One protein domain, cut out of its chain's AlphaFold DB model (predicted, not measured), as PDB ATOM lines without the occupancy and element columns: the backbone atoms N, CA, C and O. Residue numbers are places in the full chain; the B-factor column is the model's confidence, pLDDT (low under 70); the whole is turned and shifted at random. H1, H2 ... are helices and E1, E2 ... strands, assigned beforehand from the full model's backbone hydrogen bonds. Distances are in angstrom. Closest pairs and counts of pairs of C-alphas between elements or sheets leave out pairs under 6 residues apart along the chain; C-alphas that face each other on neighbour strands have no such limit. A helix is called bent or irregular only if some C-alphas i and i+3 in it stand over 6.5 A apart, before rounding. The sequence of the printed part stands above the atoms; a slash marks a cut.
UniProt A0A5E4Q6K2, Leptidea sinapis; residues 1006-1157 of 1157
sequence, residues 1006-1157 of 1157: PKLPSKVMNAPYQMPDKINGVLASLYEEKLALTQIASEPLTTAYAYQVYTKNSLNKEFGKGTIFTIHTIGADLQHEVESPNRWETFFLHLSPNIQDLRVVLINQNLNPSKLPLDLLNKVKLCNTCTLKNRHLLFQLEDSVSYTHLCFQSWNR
ATOM      1  N   PRO A1006     112.614 124.710  93.892       72.88
ATOM      2  CA  PRO A1006     113.765 123.960  94.367       72.88
ATOM      3  C   PRO A1006     114.888 124.935  94.732       72.88
ATOM      4  O   PRO A1006     115.148 125.913  94.028       72.88
ATOM      5  N   LYS A1007     115.588 124.638  95.828       73.12
ATOM      6  CA  LYS A1007     116.828 125.325  96.193       73.12
ATOM      7  C   LYS A1007     117.825 125.188  95.035       73.12
ATOM      8  O   LYS A1007     118.031 124.096  94.509       73.12
ATOM      9  N   LEU A1008     118.415 126.306  94.623       75.62
ATOM     10  CA  LEU A1008     119.355 126.358  93.506       75.62
ATOM     11  C   LEU A1008     120.805 126.125  93.981       75.62
ATOM     12  O   LEU A1008     121.160 126.580  95.073       75.62
ATOM     13  N   PRO A1009     121.667 125.472  93.174       74.38
ATOM     14  CA  PRO A1009     123.105 125.388  93.431       74.38
ATOM     15  C   PRO A1009     123.772 126.747  93.712       74.38
ATOM     16  O   PRO A1009     123.823 127.628  92.859       74.38
ATOM     17  N   SER A1010     124.380 126.904  94.889       74.62
ATOM     18  CA  SER A1010     125.159 128.103  95.254       74.62
ATOM     19  C   SER A1010     126.639 128.034  94.837       74.62
ATOM     20  O   SER A1010     127.400 128.981  95.040       74.62
ATOM     21  N   LYS A1011     127.069 126.899  94.277       77.81
ATOM     22  CA  LYS A1011     128.466 126.580  93.971       77.81
ATOM     23  C   LYS A1011     128.941 127.292  92.700       77.81
ATOM     24  O   LYS A1011     128.558 126.921  91.596       77.81
ATOM     25  N   VAL A1012     129.825 128.276  92.864       79.75
ATOM     26  CA  VAL A1012     130.509 128.963  91.754       79.75
ATOM     27  C   VAL A1012     131.806 128.233  91.414       79.75
ATOM     28  O   VAL A1012     132.658 128.046  92.287       79.75
ATOM     29  N   MET A1013     131.995 127.851  90.151       79.19
ATOM     30  CA  MET A1013     133.234 127.215  89.700       79.19
ATOM     31  C   MET A1013     134.328 128.273  89.493       79.19
ATOM     32  O   MET A1013     134.082 129.361  88.977       79.19
ATOM     33  N   ASN A1014     135.552 127.972  89.941       72.81
ATOM     34  CA  ASN A1014     136.702 128.889  89.867       72.81
ATOM     35  C   ASN A1014     137.691 128.550  88.735       72.81
ATOM     36  O   ASN A1014     138.653 129.281  88.531       72.81
ATOM     37  N   ALA A1015     137.445 127.465  88.004       74.25
ATOM     38  CA  ALA A1015     138.155 127.057  86.796       74.25
ATOM     39  C   ALA A1015     137.115 126.630  85.740       74.25
ATOM     40  O   ALA A1015     135.996 126.292  86.144       74.25
ATOM     41  N   PRO A1016     137.436 126.647  84.431       68.50
ATOM     42  CA  PRO A1016     136.509 126.238  83.375       68.50
ATOM     43  C   PRO A1016     135.939 124.844  83.650       68.50
ATOM     44  O   PRO A1016     136.674 123.855  83.694       68.50
ATOM     45  N   TYR A1017     134.633 124.771  83.899       79.06
ATOM     46  CA  TYR A1017     133.991 123.523  84.280       79.06
ATOM     47  C   TYR A1017     133.754 122.651  83.048       79.06
ATOM     48  O   TYR A1017     132.964 122.998  82.178       79.06
ATOM     49  N   GLN A1018     134.433 121.504  83.004       81.06
ATOM     50  CA  GLN A1018     134.171 120.461  82.018       81.06
ATOM     51  C   GLN A1018     132.948 119.654  82.460       81.06
ATOM     52  O   GLN A1018     133.039 118.739  83.279       81.06
ATOM     53  N   MET A1019     131.796 120.045  81.928       80.44
ATOM     54  CA  MET A1019     130.502 119.429  82.138       80.44
ATOM     55  C   MET A1019     130.478 118.002  81.563       80.44
ATOM     56  O   MET A1019     130.726 117.849  80.362       80.44
ATOM     57  N   PRO A1020     130.187 116.970  82.385       80.38
ATOM     58  CA  PRO A1020     130.087 115.584  81.935       80.38
ATOM     59  C   PRO A1020     128.999 115.363  80.883       80.38
ATOM     60  O   PRO A1020     127.947 115.997  80.921       80.38
ATOM     61  N   ASP A1021     129.211 114.367  80.026       75.44
ATOM     62  CA  ASP A1021     128.336 114.042  78.886       75.44
ATOM     63  C   ASP A1021     126.957 113.491  79.310       75.44
ATOM     64  O   ASP A1021     126.027 113.415  78.514       75.44
ATOM     65  N   LYS A1022     126.804 113.124  80.592       78.12
ATOM     66  CA  LYS A1022     125.542 112.684  81.204       78.12
ATOM     67  C   LYS A1022     125.045 113.729  82.203       78.12
ATOM     68  O   LYS A1022     125.719 113.994  83.200       78.12
ATOM     69  N   ILE A1023     123.817 114.228  82.010       73.75
ATOM     70  CA  ILE A1023     123.181 115.258  82.860       73.75
ATOM     71  C   ILE A1023     123.183 114.908  84.360       73.75
ATOM     72  O   ILE A1023     123.369 115.782  85.202       73.75
ATOM     73  N   ASN A1024     123.083 113.623  84.710       72.62
ATOM     74  CA  ASN A1024     123.166 113.159  86.099       72.62
ATOM     75  C   ASN A1024     124.534 113.455  86.747       72.62
ATOM     76  O   ASN A1024     124.590 113.786  87.929       72.62
ATOM     77  N   GLY A1025     125.631 113.390  85.981       75.00
ATOM     78  CA  GLY A1025     126.970 113.776  86.442       75.00
ATOM     79  C   GLY A1025     127.123 115.289  86.610       75.00
ATOM     80  O   GLY A1025     127.789 115.739  87.541       75.00
ATOM     81  N   VAL A1026     126.441 116.071  85.765       75.81
ATOM     82  CA  VAL A1026     126.332 117.528  85.916       75.81
ATOM     83  C   VAL A1026     125.655 117.857  87.242       75.81
ATOM     84  O   VAL A1026     126.280 118.444  88.126       75.81
ATOM     85  N   LEU A1027     124.413 117.394  87.413       74.56
ATOM     86  CA  LEU A1027     123.589 117.669  88.587       74.56
ATOM     87  C   LEU A1027     124.280 117.216  89.879       74.56
ATOM     88  O   LEU A1027     124.419 118.032  90.782       74.56
ATOM     89  N   ALA A1028     124.824 115.995  89.936       72.44
ATOM     90  CA  ALA A1028     125.531 115.485  91.117       72.44
ATOM     91  C   ALA A1028     126.828 116.248  91.466       72.44
ATOM     92  O   ALA A1028     127.310 116.166  92.593       72.44
ATOM     93  N   SER A1029     127.417 116.986  90.519       71.38
ATOM     94  CA  SER A1029     128.604 117.816  90.777       71.38
ATOM     95  C   SER A1029     128.270 119.246  91.226       71.38
ATOM     96  O   SER A1029     129.131 119.920  91.804       71.38
ATOM     97  N   LEU A1030     127.037 119.700  90.980       68.56
ATOM     98  CA  LEU A1030     126.526 121.026  91.339       68.56
ATOM     99  C   LEU A1030     125.623 120.995  92.579       68.56
ATOM    100  O   LEU A1030     125.557 121.988  93.302       68.56
ATOM    101  N   TYR A1031     124.932 119.879  92.817       67.94
ATOM    102  CA  TYR A1031     123.865 119.763  93.801       67.94
ATOM    103  C   TYR A1031     123.880 118.404  94.513       67.94
ATOM    104  O   TYR A1031     124.021 117.358  93.881       67.94
ATOM    105  N   GLU A1032     123.738 118.423  95.840       56.44
ATOM    106  CA  GLU A1032     123.890 117.232  96.692       56.44
ATOM    107  C   GLU A1032     122.569 116.462  96.899       56.44
ATOM    108  O   GLU A1032     122.590 115.281  97.241       56.44
ATOM    109  N   GLU A1033     121.412 117.088  96.640       55.28
ATOM    110  CA  GLU A1033     120.093 116.444  96.729       55.28
ATOM    111  C   GLU A1033     119.601 116.001  95.327       55.28
ATOM    112  O   GLU A1033     119.554 116.802  94.394       55.28
ATOM    113  N   LYS A1034     119.203 114.732  95.141       52.56
ATOM    114  CA  LYS A1034     118.959 114.104  93.814       52.56
ATOM    115  C   LYS A1034     117.650 114.515  93.079       52.56
ATOM    116  O   LYS A1034     116.960 113.639  92.562       52.56
ATOM    117  N   LEU A1035     117.235 115.789  93.036       52.84
ATOM    118  CA  LEU A1035     115.826 116.115  92.722       52.84
ATOM    119  C   LEU A1035     115.535 117.284  91.763       52.84
ATOM    120  O   LEU A1035     116.188 118.319  91.794       52.84
ATOM    121  N   ALA A1036     114.469 117.097  90.969       54.31
ATOM    122  CA  ALA A1036     113.585 118.068  90.290       54.31
ATOM    123  C   ALA A1036     114.161 119.212  89.417       54.31
ATOM    124  O   ALA A1036     113.384 119.900  88.756       54.31
ATOM    125  N   LEU A1037     115.475 119.436  89.364       62.34
ATOM    126  CA  LEU A1037     116.065 120.618  88.719       62.34
ATOM    127  C   LEU A1037     115.940 120.662  87.184       62.34
ATOM    128  O   LEU A1037     116.175 121.720  86.607       62.34
ATOM    129  N   THR A1038     115.566 119.567  86.512       64.81
ATOM    130  CA  THR A1038     115.600 119.454  85.041       64.81
ATOM    131  C   THR A1038     114.835 120.566  84.320       64.81
ATOM    132  O   THR A1038     115.422 121.206  83.456       64.81
ATOM    133  N   GLN A1039     113.587 120.872  84.692       69.19
ATOM    134  CA  GLN A1039     112.796 121.908  84.000       69.19
ATOM    135  C   GLN A1039     113.416 123.316  84.110       69.19
ATOM    136  O   GLN A1039     113.336 124.098  83.169       69.19
ATOM    137  N   ILE A1040     114.048 123.643  85.242       76.12
ATOM    138  CA  ILE A1040     114.646 124.968  85.487       76.12
ATOM    139  C   ILE A1040     116.066 125.051  84.910       76.12
ATOM    140  O   ILE A1040     116.488 126.107  84.444       76.12
ATOM    141  N   ALA A1041     116.810 123.945  84.932       80.06
ATOM    142  CA  ALA A1041     118.195 123.897  84.487       80.06
ATOM    143  C   ALA A1041     118.348 123.644  82.976       80.06
ATOM    144  O   ALA A1041     119.394 123.989  82.435       80.06
ATOM    145  N   SER A1042     117.346 123.059  82.301       80.12
ATOM    146  CA  SER A1042     117.496 122.539  80.930       80.12
ATOM    147  C   SER A1042     118.033 123.570  79.943       80.12
ATOM    148  O   SER A1042     119.038 123.297  79.304       80.12
ATOM    149  N   GLU A1043     117.407 124.742  79.815       84.88
ATOM    150  CA  GLU A1043     117.838 125.741  78.828       84.88
ATOM    151  C   GLU A1043     119.267 126.259  79.116       84.88
ATOM    152  O   GLU A1043     120.124 126.064  78.250       84.88
ATOM    153  N   PRO A1044     119.598 126.813  80.306       88.50
ATOM    154  CA  PRO A1044     120.964 127.263  80.575       88.50
ATOM    155  C   PRO A1044     122.016 126.152  80.469       88.50
ATOM    156  O   PRO A1044     123.104 126.411  79.960       88.50
ATOM    157  N   LEU A1045     121.715 124.922  80.915       86.75
ATOM    158  CA  LEU A1045     122.645 123.794  80.781       86.75
ATOM    159  C   LEU A1045     122.837 123.397  79.314       86.75
ATOM    160  O   LEU A1045     123.966 123.127  78.915       86.75
ATOM    161  N   THR A1046     121.788 123.404  78.488       87.44
ATOM    162  CA  THR A1046     121.911 123.169  77.042       87.44
ATOM    163  C   THR A1046     122.776 124.247  76.386       87.44
ATOM    164  O   THR A1046     123.669 123.906  75.607       87.44
ATOM    165  N   THR A1047     122.608 125.531  76.730       89.00
ATOM    166  CA  THR A1047     123.488 126.580  76.187       89.00
ATOM    167  C   THR A1047     124.923 126.459  76.714       89.00
ATOM    168  O   THR A1047     125.867 126.665  75.953       89.00
ATOM    169  N   ALA A1048     125.115 126.089  77.985       87.44
ATOM    170  CA  ALA A1048     126.440 125.857  78.565       87.44
ATOM    171  C   ALA A1048     127.147 124.661  77.903       87.44
ATOM    172  O   ALA A1048     128.345 124.734  77.625       87.44
ATOM    173  N   TYR A1049     126.406 123.596  77.574       87.25
ATOM    174  CA  TYR A1049     126.916 122.461  76.805       87.25
ATOM    175  C   TYR A1049     127.337 122.876  75.394       87.25
ATOM    176  O   TYR A1049     128.454 122.576  74.979       87.25
ATOM    177  N   ALA A1050     126.490 123.620  74.675       87.25
ATOM    178  CA  ALA A1050     126.807 124.113  73.336       87.25
ATOM    179  C   ALA A1050     128.063 125.009  73.335       87.25
ATOM    180  O   ALA A1050     128.949 124.836  72.497       87.25
ATOM    181  N   TYR A1051     128.194 125.902  74.324       85.25
ATOM    182  CA  TYR A1051     129.398 126.715  74.520       85.25
ATOM    183  C   TYR A1051     130.642 125.862  74.832       85.25
ATOM    184  O   TYR A1051     131.719 126.101  74.277       85.25
ATOM    185  N   GLN A1052     130.510 124.828  75.666       83.81
ATOM    186  CA  GLN A1052     131.593 123.880  75.934       83.81
ATOM    187  C   GLN A1052     132.034 123.132  74.667       83.81
ATOM    188  O   GLN A1052     133.229 123.039  74.401       83.81
ATOM    189  N   VAL A1053     131.100 122.590  73.882       83.94
ATOM    190  CA  VAL A1053     131.419 121.862  72.641       83.94
ATOM    191  C   VAL A1053     132.120 122.789  71.641       83.94
ATOM    192  O   VAL A1053     133.154 122.422  71.086       83.94
ATOM    193  N   TYR A1054     131.637 124.026  71.491       82.19
ATOM    194  CA  TYR A1054     132.295 125.041  70.665       82.19
ATOM    195  C   TYR A1054     133.731 125.340  71.132       82.19
ATOM    196  O   TYR A1054     134.658 125.342  70.322       82.19
ATOM    197  N   THR A1055     133.945 125.549  72.436       76.88
ATOM    198  CA  THR A1055     135.280 125.853  72.987       76.88
ATOM    199  C   THR A1055     136.245 124.665  72.965       76.88
ATOM    200  O   THR A1055     137.443 124.890  72.827       76.88
ATOM    201  N   LYS A1056     135.761 123.415  73.025       75.94
ATOM    202  CA  LYS A1056     136.594 122.213  72.805       75.94
ATOM    203  C   LYS A1056     137.113 122.122  71.367       75.94
ATOM    204  O   LYS A1056     138.261 121.742  71.164       75.94
ATOM    205  N   ASN A1057     136.282 122.480  70.386       68.81
ATOM    206  CA  ASN A1057     136.616 122.337  68.966       68.81
ATOM    207  C   ASN A1057     137.368 123.564  68.402       68.81
ATOM    208  O   ASN A1057     138.091 123.449  67.413       68.81
ATOM    209  N   SER A1058     137.232 124.743  69.020       67.00
ATOM    210  CA  SER A1058     137.899 125.979  68.584       67.00
ATOM    211  C   SER A1058     139.327 126.099  69.142       67.00
ATOM    212  O   SER A1058     139.592 126.846  70.081       67.00
ATOM    213  N   LEU A1059     140.266 125.369  68.527       50.53
ATOM    214  CA  LEU A1059     141.655 125.174  68.985       50.53
ATOM    215  C   LEU A1059     142.499 126.436  69.292       50.53
ATOM    216  O   LEU A1059     143.568 126.287  69.873       50.53
ATOM    217  N   ASN A1060     142.093 127.646  68.884       49.09
ATOM    218  CA  ASN A1060     142.957 128.841  68.923       49.09
ATOM    219  C   ASN A1060     142.244 130.175  69.249       49.09
ATOM    220  O   ASN A1060     142.675 131.237  68.794       49.09
ATOM    221  N   LYS A1061     141.163 130.170  70.044       55.91
ATOM    222  CA  LYS A1061     140.606 131.416  70.617       55.91
ATOM    223  C   LYS A1061     140.294 131.295  72.107       55.91
ATOM    224  O   LYS A1061     139.176 130.967  72.502       55.91
ATOM    225  N   GLU A1062     141.265 131.675  72.938       54.28
ATOM    226  CA  GLU A1062     140.957 132.112  74.299       54.28
ATOM    227  C   GLU A1062     140.011 133.321  74.234       54.28
ATOM    228  O   GLU A1062     140.349 134.375  73.691       54.28
ATOM    229  N   PHE A1063     138.810 133.178  74.796       57.31
ATOM    230  CA  PHE A1063     137.926 134.314  75.030       57.31
ATOM    231  C   PHE A1063     138.592 135.252  76.043       57.31
ATOM    232  O   PHE A1063     138.839 134.867  77.185       57.31
ATOM    233  N   GLY A1064     138.893 136.480  75.609       55.19
ATOM    234  CA  GLY A1064     139.599 137.468  76.423       55.19
ATOM    235  C   GLY A1064     138.916 137.752  77.766       55.19
ATOM    236  O   GLY A1064     137.697 137.625  77.919       55.19
ATOM    237  N   LYS A1065     139.716 138.165  78.758       54.91
ATOM    238  CA  LYS A1065     139.212 138.572  80.078       54.91
ATOM    239  C   LYS A1065     138.233 139.740  79.925       54.91
ATOM    240  O   LYS A1065     138.545 140.703  79.232       54.91
ATOM    241  N   GLY A1066     137.082 139.662  80.594       60.19
ATOM    242  CA  GLY A1066     136.025 140.673  80.472       60.19
ATOM    243  C   GLY A1066     135.051 140.428  79.313       60.19
ATOM    244  O   GLY A1066     134.466 141.378  78.804       60.19
ATOM    245  N   THR A1067     134.888 139.184  78.852       76.06
ATOM    246  CA  THR A1067     134.014 138.890  77.709       76.06
ATOM    247  C   THR A1067     132.530 139.004  78.056       76.06
ATOM    248  O   THR A1067     132.039 138.411  79.022       76.06
ATOM    249  N   ILE A1068     131.822 139.755  77.209       87.12
ATOM    250  CA  ILE A1068     130.363 139.781  77.116       87.12
ATOM    251  C   ILE A1068     129.946 138.562  76.288       87.12
ATOM    252  O   ILE A1068     130.392 138.412  75.149       87.12
ATOM    253  N   PHE A1069     129.094 137.703  76.840       88.88
ATOM    254  CA  PHE A1069     128.526 136.560  76.131       88.88
ATOM    255  C   PHE A1069     127.031 136.780  75.908       88.88
ATOM    256  O   PHE A1069     126.281 136.969  76.867       88.88
ATOM    257  N   THR A1070     126.600 136.756  74.647       89.69
ATOM    258  CA  THR A1070     125.207 137.008  74.263       89.69
ATOM    259  C   THR A1070     124.549 135.724  73.773       89.69
ATOM    260  O   THR A1070     125.000 135.116  72.806       89.69
ATOM    261  N   ILE A1071     123.459 135.345  74.431       89.44
ATOM    262  CA  ILE A1071     122.576 134.234  74.075       89.44
ATOM    263  C   ILE A1071     121.330 134.823  73.419       89.44
ATOM    264  O   ILE A1071     120.763 135.783  73.936       89.44
ATOM    265  N   HIS A1072     120.888 134.241  72.307       87.25
ATOM    266  CA  HIS A1072     119.632 134.591  71.649       87.25
ATOM    267  C   HIS A1072     118.654 133.415  71.784       87.25
ATOM    268  O   HIS A1072     118.752 132.452  71.025       87.25
ATOM    269  N   THR A1073     117.726 133.474  72.747       85.69
ATOM    270  CA  THR A1073     116.662 132.463  72.878       85.69
ATOM    271  C   THR A1073     115.529 132.815  71.920       85.69
ATOM    272  O   THR A1073     114.897 133.868  72.027       85.69
ATOM    273  N   ILE A1074     115.281 131.921  70.966       85.25
ATOM    274  CA  ILE A1074     114.335 132.099  69.863       85.25
ATOM    275  C   ILE A1074     113.043 131.336  70.165       85.25
ATOM    276  O   ILE A1074     113.083 130.159  70.508       85.25
ATOM    277  N   GLY A1075     111.897 131.998  69.995       79.38
ATOM    278  CA  GLY A1075     110.589 131.439  70.356       79.38
ATOM    279  C   GLY A1075     110.303 131.492  71.861       79.38
ATOM    280  O   GLY A1075     109.448 130.747  72.331       79.38
ATOM    281  N   ALA A1076     111.010 132.359  72.591       82.12
ATOM    282  CA  ALA A1076     110.942 132.481  74.046       82.12
ATOM    283  C   ALA A1076     109.536 132.841  74.568       82.12
ATOM    284  O   ALA A1076     108.732 133.465  73.868       82.12
ATOM    285  N   ASP A1077     109.262 132.524  75.829       78.44
ATOM    286  CA  ASP A1077     108.049 132.894  76.553       78.44
ATOM    287  C   ASP A1077     108.412 133.517  77.911       78.44
ATOM    288  O   ASP A1077     109.131 132.941  78.727       78.44
ATOM    289  N   LEU A1078     107.864 134.697  78.215       77.31
ATOM    290  CA  LEU A1078     108.041 135.339  79.522       77.31
ATOM    291  C   LEU A1078     107.670 134.428  80.707       77.31
ATOM    292  O   LEU A1078     108.227 134.594  81.793       77.31
ATOM    293  N   GLN A1079     106.756 133.468  80.532       69.75
ATOM    294  CA  GLN A1079     106.417 132.509  81.588       69.75
ATOM    295  C   GLN A1079     107.501 131.443  81.797       69.75
ATOM    296  O   GLN A1079     107.652 130.967  82.918       69.75
ATOM    297  N   HIS A1080     108.273 131.085  80.766       73.56
ATOM    298  CA  HIS A1080     109.240 129.988  80.819       73.56
ATOM    299  C   HIS A1080     110.675 130.476  81.052       73.56
ATOM    300  O   HIS A1080     111.347 129.953  81.941       73.56
ATOM    301  N   GLU A1081     111.157 131.472  80.308       77.38
ATOM    302  CA  GLU A1081     112.541 131.965  80.375       77.38
ATOM    303  C   GLU A1081     112.796 132.913  81.558       77.38
ATOM    304  O   GLU A1081     113.911 132.963  82.089       77.38
ATOM    305  N   VAL A1082     111.766 133.647  81.995       72.56
ATOM    306  CA  VAL A1082     111.898 134.794  82.916       72.56
ATOM    307  C   VAL A1082     111.329 134.539  84.317       72.56
ATOM    308  O   VAL A1082     111.660 135.272  85.244       72.56
ATOM    309  N   GLU A1083     110.559 133.469  84.542       71.06
ATOM    310  CA  GLU A1083     110.029 133.131  85.879       71.06
ATOM    311  C   GLU A1083     111.141 132.940  86.938       71.06
ATOM    312  O   GLU A1083     110.955 133.264  88.115       71.06
ATOM    313  N   SER A1084     112.301 132.413  86.533       75.62
ATOM    314  CA  SER A1084     113.421 132.056  87.422       75.62
ATOM    315  C   SER A1084     114.763 132.597  86.899       75.62
ATOM    316  O   SER A1084     115.636 131.799  86.563       75.62
ATOM    317  N   PRO A1085     114.989 133.922  86.811       79.88
ATOM    318  CA  PRO A1085     116.129 134.483  86.074       79.88
ATOM    319  C   PRO A1085     117.487 134.077  86.677       79.88
ATOM    320  O   PRO A1085     118.439 133.819  85.942       79.88
ATOM    321  N   ASN A1086     117.549 133.881  87.999       83.88
ATOM    322  CA  ASN A1086     118.718 133.365  88.726       83.88
ATOM    323  C   ASN A1086     119.180 131.969  88.247       83.88
ATOM    324  O   ASN A1086     120.294 131.548  88.567       83.88
ATOM    325  N   ARG A1087     118.369 131.241  87.459       86.19
ATOM    326  CA  ARG A1087     118.778 129.983  86.812       86.19
ATOM    327  C   ARG A1087     119.938 130.183  85.839       86.19
ATOM    328  O   ARG A1087     120.805 129.325  85.759       86.19
ATOM    329  N   TRP A1088     119.994 131.327  85.158       89.25
ATOM    330  CA  TRP A1088     121.068 131.667  84.224       89.25
ATOM    331  C   TRP A1088     122.374 132.013  84.938       89.25
ATOM    332  O   TRP A1088     123.450 131.622  84.490       89.25
ATOM    333  N   GLU A1089     122.287 132.667  86.100       89.81
ATOM    334  CA  GLU A1089     123.439 132.773  86.996       89.81
ATOM    335  C   GLU A1089     123.912 131.366  87.410       89.81
ATOM    336  O   GLU A1089     125.068 131.000  87.209       89.81
ATOM    337  N   THR A1090     122.988 130.554  87.923       86.94
ATOM    338  CA  THR A1090     123.291 129.270  88.567       86.94
ATOM    339  C   THR A1090     123.828 128.196  87.617       86.94
ATOM    340  O   THR A1090     124.749 127.465  87.970       86.94
ATOM    341  N   PHE A1091     123.242 128.071  86.428       87.12
ATOM    342  CA  PHE A1091     123.486 126.962  85.500       87.12
ATOM    343  C   PHE A1091     124.259 127.373  84.239       87.12
ATOM    344  O   PHE A1091     124.519 126.530  83.389       87.12
ATOM    345  N   PHE A1092     124.671 128.641  84.123       89.50
ATOM    346  CA  PHE A1092     125.569 129.096  83.058       89.50
ATOM    347  C   PHE A1092     126.712 129.955  83.620       89.50
ATOM    348  O   PHE A1092     127.880 129.576  83.528       89.50
ATOM    349  N   LEU A1093     126.400 131.084  84.270       88.69
ATOM    350  CA  LEU A1093     127.413 132.032  84.761       88.69
ATOM    351  C   LEU A1093     128.346 131.390  85.810       88.69
ATOM    352  O   LEU A1093     129.555 131.634  85.799       88.69
ATOM    353  N   HIS A1094     127.825 130.535  86.693       87.81
ATOM    354  CA  HIS A1094     128.613 129.781  87.677       87.81
ATOM    355  C   HIS A1094     129.500 128.684  87.069       87.81
ATOM    356  O   HIS A1094     130.478 128.302  87.712       87.81
ATOM    357  N   LEU A1095     129.188 128.184  85.868       85.56
ATOM    358  CA  LEU A1095     129.949 127.124  85.188       85.56
ATOM    359  C   LEU A1095     131.078 127.692  84.318       85.56
ATOM    360  O   LEU A1095     132.152 127.097  84.221       85.56
ATOM    361  N   SER A1096     130.844 128.868  83.733       84.38
ATOM    362  CA  SER A1096     131.750 129.558  82.811       84.38
ATOM    363  C   SER A1096     132.419 130.768  83.488       84.38
ATOM    364  O   SER A1096     131.981 131.900  83.268       84.38
ATOM    365  N   PRO A1097     133.474 130.595  84.315       80.75
ATOM    366  CA  PRO A1097     134.091 131.690  85.078       80.75
ATOM    367  C   PRO A1097     134.762 132.773  84.223       80.75
ATOM    368  O   PRO A1097     135.001 133.864  84.729       80.75
ATOM    369  N   ASN A1098     135.054 132.486  82.951       81.38
ATOM    370  CA  ASN A1098     135.714 133.415  82.028       81.38
ATOM    371  C   ASN A1098     134.791 134.563  81.573       81.38
ATOM    372  O   ASN A1098     135.277 135.611  81.153       81.38
ATOM    373  N   ILE A1099     133.471 134.359  81.649       87.25
ATOM    374  CA  ILE A1099     132.453 135.296  81.162       87.25
ATOM    375  C   ILE A1099     132.144 136.322  82.252       87.25
ATOM    376  O   ILE A1099     131.822 135.954  83.388       87.25
ATOM    377  N   GLN A1100     132.226 137.603  81.905       88.75
ATOM    378  CA  GLN A1100     131.970 138.700  82.836       88.75
ATOM    379  C   GLN A1100     130.491 139.091  82.824       88.75
ATOM    380  O   GLN A1100     129.846 139.093  83.873       88.75
ATOM    381  N   ASP A1101     129.956 139.331  81.626       89.81
ATOM    382  CA  ASP A1101     128.591 139.799  81.416       89.81
ATOM    383  C   ASP A1101     127.832 138.779  80.566       89.81
ATOM    384  O   ASP A1101     128.196 138.518  79.419       89.81
ATOM    385  N   LEU A1102     126.766 138.205  81.119       91.62
ATOM    386  CA  LEU A1102     125.871 137.298  80.407       91.62
ATOM    387  C   LEU A1102     124.623 138.062  79.963       91.62
ATOM    388  O   LEU A1102     123.846 138.529  80.796       91.62
ATOM    389  N   ARG A1103     124.415 138.188  78.652       90.12
ATOM    390  CA  ARG A1103     123.214 138.793  78.071       90.12
ATOM    391  C   ARG A1103     122.317 137.704  77.499       90.12
ATOM    392  O   ARG A1103     122.736 136.975  76.607       90.12
ATOM    393  N   VAL A1104     121.076 137.641  77.965       90.12
ATOM    394  CA  VAL A1104     120.033 136.768  77.418       90.12
ATOM    395  C   VAL A1104     119.056 137.643  76.632       90.12
ATOM    396  O   VAL A1104     118.381 138.504  77.197       90.12
ATOM    397  N   VAL A1105     119.023 137.458  75.315       87.94
ATOM    398  CA  VAL A1105     118.153 138.169  74.373       87.94
ATOM    399  C   VAL A1105     116.992 137.247  74.017       87.94
ATOM    400  O   VAL A1105     117.175 136.245  73.327       87.94
ATOM    401  N   LEU A1106     115.803 137.572  74.509       86.44
ATOM    402  CA  LEU A1106     114.588 136.786  74.319       86.44
ATOM    403  C   LEU A1106     113.820 137.309  73.104       86.44
ATOM    404  O   LEU A1106     113.483 138.491  73.042       86.44
ATOM    405  N   ILE A1107     113.545 136.432  72.143       85.25
ATOM    406  CA  ILE A1107     112.965 136.778  70.841       85.25
ATOM    407  C   ILE A1107     111.667 136.001  70.646       85.25
ATOM    408  O   ILE A1107     111.699 134.776  70.506       85.25
ATOM    409  N   ASN A1108     110.530 136.698  70.573       80.44
ATOM    410  CA  ASN A1108     109.271 136.109  70.104       80.44
ATOM    411  C   ASN A1108     108.258 137.182  69.677       80.44
ATOM    412  O   ASN A1108     108.183 138.256  70.270       80.44
ATOM    413  N   GLN A1109     107.406 136.873  68.698       76.50
ATOM    414  CA  GLN A1109     106.333 137.781  68.297       76.50
ATOM    415  C   GLN A1109     105.297 137.915  69.414       76.50
ATOM    416  O   GLN A1109     104.654 136.936  69.790       76.50
ATOM    417  N   ASN A1110     105.049 139.146  69.870       71.75
ATOM    418  CA  ASN A1110     104.177 139.434  71.020       71.75
ATOM    419  C   ASN A1110     104.702 138.843  72.346       71.75
ATOM    420  O   ASN A1110     103.897 138.492  73.204       71.75
ATOM    421  N   LEU A1111     106.028 138.754  72.533       76.12
ATOM    422  CA  LEU A1111     106.669 138.248  73.760       76.12
ATOM    423  C   LEU A1111     106.149 138.915  75.050       76.12
ATOM    424  O   LEU A1111     105.996 138.248  76.070       76.12
ATOM    425  N   ASN A1112     105.835 140.216  75.002       74.19
ATOM    426  CA  ASN A1112     105.273 140.984  76.120       74.19
ATOM    427  C   ASN A1112     103.871 141.551  75.786       74.19
ATOM    428  O   ASN A1112     103.705 142.770  75.665       74.19
ATOM    429  N   PRO A1113     102.830 140.710  75.635       65.62
ATOM    430  CA  PRO A1113     101.527 141.166  75.142       65.62
ATOM    431  C   PRO A1113     100.788 142.024  76.182       65.62
ATOM    432  O   PRO A1113      99.988 142.887  75.829       65.62
ATOM    433  N   SER A1114     101.112 141.825  77.462       66.81
ATOM    434  CA  SER A1114     100.571 142.559  78.610       66.81
ATOM    435  C   SER A1114     101.372 143.819  78.962       66.81
ATOM    436  O   SER A1114     101.085 144.443  79.979       66.81
ATOM    437  N   LYS A1115     102.373 144.195  78.147       70.25
ATOM    438  CA  LYS A1115     103.194 145.413  78.300       70.25
ATOM    439  C   LYS A1115     103.777 145.599  79.709       70.25
ATOM    440  O   LYS A1115     103.814 146.705  80.241       70.25
ATOM    441  N   LEU A1116     104.242 144.502  80.304       70.56
ATOM    442  CA  LEU A1116     104.890 144.490  81.613       70.56
ATOM    443  C   LEU A1116     106.124 145.414  81.617       70.56
ATOM    444  O   LEU A1116     106.816 145.478  80.596       70.56
ATOM    445  N   PRO A1117     106.443 146.089  82.738       70.12
ATOM    446  CA  PRO A1117     107.616 146.955  82.852       70.12
ATOM    447  C   PRO A1117     108.912 146.126  82.875       70.12
ATOM    448  O   PRO A1117     109.404 145.713  83.928       70.12
ATOM    449  N   LEU A1118     109.471 145.881  81.687       70.62
ATOM    450  CA  LEU A1118     110.623 144.996  81.465       70.62
ATOM    451  C   LEU A1118     111.905 145.449  82.181       70.62
ATOM    452  O   LEU A1118     112.768 144.625  82.470       70.62
ATOM    453  N   ASP A1119     111.997 146.717  82.585       70.31
ATOM    454  CA  ASP A1119     113.087 147.239  83.420       70.31
ATOM    455  C   ASP A1119     113.217 146.526  84.774       70.31
ATOM    456  O   ASP A1119     114.220 146.699  85.470       70.31
ATOM    457  N   LEU A1120     112.201 145.777  85.217       67.88
ATOM    458  CA  LEU A1120     112.292 144.908  86.393       67.88
ATOM    459  C   LEU A1120     113.185 143.681  86.138       67.88
ATOM    460  O   LEU A1120     113.860 143.224  87.057       67.88
ATOM    461  N   LEU A1121     113.263 143.199  84.896       69.50
ATOM    462  CA  LEU A1121     114.049 142.020  84.510       69.50
ATOM    463  C   LEU A1121     115.559 142.295  84.496       69.50
ATOM    464  O   LEU A1121     116.358 141.374  84.602       69.50
ATOM    465  N   ASN A1122     115.955 143.569  84.457       68.19
ATOM    466  CA  ASN A1122     117.339 144.012  84.645       68.19
ATOM    467  C   ASN A1122     117.670 144.362  86.113       68.19
ATOM    468  O   ASN A1122     118.721 144.928  86.399       68.19
ATOM    469  N   LYS A1123     116.787 144.024  87.070       72.00
ATOM    470  CA  LYS A1123     117.007 144.182  88.525       72.00
ATOM    471  C   LYS A1123     117.273 142.841  89.231       72.00
ATOM    472  O   LYS A1123     117.073 142.729  90.440       72.00
ATOM    473  N   VAL A1124     117.712 141.828  88.482       78.62
ATOM    474  CA  VAL A1124     118.010 140.477  88.980       78.62
ATOM    475  C   VAL A1124     119.149 140.527  89.999       78.62
ATOM    476  O   VAL A1124     120.258 140.967  89.700       78.62
ATOM    477  N   LYS A1125     118.869 140.086  91.229       83.38
ATOM    478  CA  LYS A1125     119.848 140.083  92.318       83.38
ATOM    479  C   LYS A1125     120.730 138.836  92.230       83.38
ATOM    480  O   LYS A1125     120.341 137.772  92.707       83.38
ATOM    481  N   LEU A1126     121.916 139.024  91.661       87.06
ATOM    482  CA  LEU A1126     122.993 138.034  91.628       87.06
ATOM    483  C   LEU A1126     123.487 137.650  93.032       87.06
ATOM    484  O   LEU A1126     123.295 138.383  94.010       87.06
ATOM    485  N   CYS A1127     124.165 136.508  93.126       87.69
ATOM    486  CA  CYS A1127     124.806 136.061  94.353       87.69
ATOM    487  C   CYS A1127     126.029 136.926  94.706       87.69
ATOM    488  O   CYS A1127     126.725 137.460  93.838       87.69
ATOM    489  N   ASN A1128     126.352 136.995  96.004       88.31
ATOM    490  CA  ASN A1128     127.465 137.797  96.522       88.31
ATOM    491  C   ASN A1128     128.796 137.508  95.799       88.31
ATOM    492  O   ASN A1128     129.590 138.419  95.593       88.31
ATOM    493  N   THR A1129     129.050 136.259  95.390       88.00
ATOM    494  CA  THR A1129     130.279 135.871  94.680       88.00
ATOM    495  C   THR A1129     130.348 136.447  93.264       88.00
ATOM    496  O   THR A1129     131.427 136.854  92.837       88.00
ATOM    497  N   CYS A1130     129.228 136.521  92.540       89.38
ATOM    498  CA  CYS A1130     129.169 137.171  91.231       89.38
ATOM    499  C   CYS A1130     129.247 138.696  91.363       89.38
ATOM    500  O   CYS A1130     130.012 139.317  90.627       89.38
ATOM    501  N   THR A1131     128.571 139.288  92.357       89.75
ATOM    502  CA  THR A1131     128.674 140.727  92.660       89.75
ATOM    503  C   THR A1131     130.105 141.139  93.023       89.75
ATOM    504  O   THR A1131     130.620 142.104  92.470       89.75
ATOM    505  N   LEU A1132     130.796 140.385  93.889       89.19
ATOM    506  CA  LEU A1132     132.195 140.651  94.263       89.19
ATOM    507  C   LEU A1132     133.180 140.443  93.101       89.19
ATOM    508  O   LEU A1132     134.222 141.089  93.063       89.19
ATOM    509  N   LYS A1133     132.848 139.572  92.140       86.94
ATOM    510  CA  LYS A1133     133.586 139.420  90.874       86.94
ATOM    511  C   LYS A1133     133.154 140.442  89.800       86.94
ATOM    512  O   LYS A1133     133.622 140.338  88.671       86.94
ATOM    513  N   ASN A1134     132.289 141.411  90.132       89.00
ATOM    514  CA  ASN A1134     131.736 142.447  89.243       89.00
ATOM    515  C   ASN A1134     131.049 141.902  87.970       89.00
ATOM    516  O   ASN A1134     131.187 142.474  86.889       89.00
ATOM    517  N   ARG A1135     130.389 140.743  88.079       89.06
ATOM    518  CA  ARG A1135     129.751 140.034  86.955       89.06
ATOM    519  C   ARG A1135     128.297 140.462  86.801       89.06
ATOM    520  O   ARG A1135     127.644 140.752  87.804       89.06
ATOM    521  N   HIS A1136     127.775 140.421  85.577       88.62
ATOM    522  CA  HIS A1136     126.416 140.872  85.265       88.62
ATOM    523  C   HIS A1136     125.581 139.799  84.557       88.62
ATOM    524  O   HIS A1136     126.096 138.955  83.825       88.62
ATOM    525  N   LEU A1137     124.265 139.875  84.759       90.19
ATOM    526  CA  LEU A1137     123.245 139.131  84.027       90.19
ATOM    527  C   LEU A1137     122.202 140.139  83.543       90.19
ATOM    528  O   LEU A1137     121.632 140.869  84.354       90.19
ATOM    529  N   LEU A1138     121.991 140.202  82.232       87.50
ATOM    530  CA  LEU A1138     121.164 141.206  81.566       87.50
ATOM    531  C   LEU A1138     120.114 140.521  80.691       87.50
ATOM    532  O   LEU A1138     120.450 139.617  79.925       87.50
ATOM    533  N   PHE A1139     118.869 140.990  80.757       87.12
ATOM    534  CA  PHE A1139     117.772 140.506  79.921       87.12
ATOM    535  C   PHE A1139     117.345 141.590  78.928       87.12
ATOM    536  O   PHE A1139     116.976 142.707  79.306       87.12
ATOM    537  N   GLN A1140     117.391 141.242  77.645       84.12
ATOM    538  CA  GLN A1140     116.925 142.053  76.521       84.12
ATOM    539  C   GLN A1140     115.769 141.309  75.841       84.12
ATOM    540  O   GLN A1140     115.747 140.080  75.831       84.12
ATOM    541  N   LEU A1141     114.782 142.039  75.323       83.19
ATOM    542  CA  LEU A1141     113.568 141.461  74.752       83.19
ATOM    543  C   LEU A1141     113.280 142.097  73.396       83.19
ATOM    544  O   LEU A1141     113.194 143.316  73.294       83.19
ATOM    545  N   GLU A1142     113.101 141.252  72.385       80.94
ATOM    546  CA  GLU A1142     112.834 141.630  71.000       80.94
ATOM    547  C   GLU A1142     111.455 141.074  70.605       80.94
ATOM    548  O   GLU A1142     111.315 139.919  70.194       80.94
ATOM    549  N   ASP A1143     110.410 141.885  70.791       72.12
ATOM    550  CA  ASP A1143     109.001 141.487  70.632       72.12
ATOM    551  C   ASP A1143     108.438 141.689  69.210       72.12
ATOM    552  O   ASP A1143     107.382 141.148  68.857       72.12
ATOM    553  N   SER A1144     109.155 142.472  68.403       59.59
ATOM    554  CA  SER A1144     108.777 142.921  67.058       59.59
ATOM    555  C   SER A1144     109.407 142.101  65.927       59.59
ATOM    556  O   SER A1144     108.973 142.200  64.778       59.59
ATOM    557  N   VAL A1145     110.411 141.273  66.233       64.06
ATOM    558  CA  VAL A1145     111.251 140.604  65.232       64.06
ATOM    559  C   VAL A1145     110.821 139.148  65.034       64.06
ATOM    560  O   VAL A1145     110.703 138.382  65.989       64.06
ATOM    561  N   SER A1146     110.585 138.734  63.785       60.28
ATOM    562  CA  SER A1146     110.345 137.321  63.469       60.28
ATOM    563  C   SER A1146     111.652 136.527  63.434       60.28
ATOM    564  O   SER A1146     112.705 137.056  63.075       60.28
ATOM    565  N   TYR A1147     111.564 135.219  63.696       60.06
ATOM    566  CA  TYR A1147     112.670 134.282  63.472       60.06
ATOM    567  C   TYR A1147     113.268 134.425  62.062       60.06
ATOM    568  O   TYR A1147     114.475 134.565  61.913       60.06
ATOM    569  N   THR A1148     112.414 134.510  61.036       59.38
ATOM    570  CA  THR A1148     112.833 134.720  59.643       59.38
ATOM    571  C   THR A1148     113.617 136.014  59.426       59.38
ATOM    572  O   THR A1148     114.587 136.000  58.676       59.38
ATOM    573  N   HIS A1149     113.258 137.117  60.090       62.59
ATOM    574  CA  HIS A1149     113.980 138.387  59.968       62.59
ATOM    575  C   HIS A1149     115.348 138.338  60.665       62.59
ATOM    576  O   HIS A1149     116.320 138.874  60.138       62.59
ATOM    577  N   LEU A1150     115.452 137.650  61.808       62.75
ATOM    578  CA  LEU A1150     116.731 137.422  62.487       62.75
ATOM    579  C   LEU A1150     117.653 136.491  61.701       62.75
ATOM    580  O   LEU A1150     118.798 136.858  61.470       62.75
ATOM    581  N   CYS A1151     117.156 135.354  61.206       58.75
ATOM    582  CA  CYS A1151     117.935 134.486  60.321       58.75
ATOM    583  C   CYS A1151     118.405 135.240  59.072       58.75
ATOM    584  O   CYS A1151     119.572 135.142  58.711       58.75
ATOM    585  N   PHE A1152     117.546 136.061  58.459       57.66
ATOM    586  CA  PHE A1152     117.935 136.872  57.307       57.66
ATOM    587  C   PHE A1152     119.013 137.914  57.660       57.66
ATOM    588  O   PHE A1152     119.969 138.074  56.907       57.66
ATOM    589  N   GLN A1153     118.933 138.584  58.815       55.91
ATOM    590  CA  GLN A1153     119.974 139.526  59.254       55.91
ATOM    591  C   GLN A1153     121.283 138.855  59.698       55.91
ATOM    592  O   GLN A1153     122.340 139.467  59.560       55.91
ATOM    593  N   SER A1154     121.231 137.629  60.220       54.84
ATOM    594  CA  SER A1154     122.412 136.850  60.617       54.84
ATOM    595  C   SER A1154     123.059 136.076  59.468       54.84
ATOM    596  O   SER A1154     124.223 135.728  59.593       54.84
ATOM    597  N   TRP A1155     122.341 135.809  58.372       40.94
ATOM    598  CA  TRP A1155     122.885 135.151  57.175       40.94
ATOM    599  C   TRP A1155     123.462 136.157  56.161       40.94
ATOM    600  O   TRP A1155     124.354 135.821  55.394       40.94
ATOM    601  N   ASN A1156     123.011 137.418  56.199       41.69
ATOM    602  CA  ASN A1156     123.613 138.543  55.464       41.69
ATOM    603  C   ASN A1156     124.762 139.233  56.252       41.69
ATOM    604  O   ASN A1156     125.013 140.425  56.050       41.69
ATOM    605  N   ARG A1157     125.418 138.531  57.187       38.91
ATOM    606  CA  ARG A1157     126.502 139.035  58.053       38.91
ATOM    607  C   ARG A1157     127.635 138.026  58.195       38.91
ATOM    608  O   ARG A1157     128.772 138.515  58.366       38.91
TER     609      ARG A1157
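Overview. This is residues 1006 to 1157 of the 1157 residues of a protein of Leptidea sinapis (UniProt A0A5E4Q6K2). A small sheet of three parallel strands has H3 over one face, and the longer H2 lies side by side with H3, with H1 farther out beyond H2. H4 sits off the start of E3, and H5 lies past the far ends of the strands, where residues 1151 to 1157, of which 1151 to 1155 belong to H5, stick out. The printed part has 152 residues, with the order H1 H2 E1 H3 E2 H4 E3 H5 and the sheet order E1 E2 E3, parallel throughout. The class is mixed, helices and strands, though under half of the residues are in named elements. The whole is compact, with a radius of gyration of the C-alphas of 16.0 A and spans of 40 by 38 by 31 A.

Along the chain. Find C-alpha 1067 at (134.014, 138.890, 77.709); from there E1 runs 22.2 A to residue 1074. E2 is residues 1099 to 1107, 22.1 A, and E3 residues 1136 to 1142, 19.7 A. H3 is residues 1086 to 1093, H2 residues 1038 to 1057, 26.6 A long, and H1 residues 1023 to 1030, starting at (123.181, 115.258, 82.860). H4 is residues 1128 to 1132; H5, residues 1147 to 1155, ends at (122.885, 135.151, 57.175).

Arrangement. Start at the sheet, twisted, with C-alphas up to 4.0 A off its best plane. Between E1 and E2, look for N 1071 and O 1103, 2.8 A; between E2 and E3, for N 1104 and O 1138, 2.9 A. E1, H3, E2 and E2, H4, E3 are strand-helix-strand units, parallel neighbour strands with a helix between, each with a right-handed crossover. H3 is on the sheet at a height of 9.9 A, over E2 and E3, slantwise to the strands at 57 degrees to E2 on the local plane. H2 touches H3 with residues 1040 to 1048 alone, closest at the C-alphas of Pro 1044 and Phe 1091, 5.5 A, at a shallow tilt of 17 degrees, the same way. H2 only grazes the sheet; it has a kink of 33 degrees near residue 1045 and is irregular, with C-alphas 1040 and 1043 7.4 A apart. H1 and H2 are near each other. H4's closest C-alpha pair with E3 is Cys 1130 and His 1136, 7.5 A. H5 is, only just, not on the sheet, with 4 pairs of C-alphas within 10 A. Each O i to N i+4 pair is within hydrogen-bond range in H1, H3, H4 and H5, and 14 of 16 in H2.

Size, cuts and confidence. The C-alphas farthest apart, Glu 1033 and Asn 1156, are 46.9 A apart. The printed part has no cut, and the links E1 to H3 and E2 to H4 are long. Mean pLDDT of the printed part is 75.6; look for values under 70 at, among others, residues 1030 to 1039, 1057 to 1066 and 1144 to 1157.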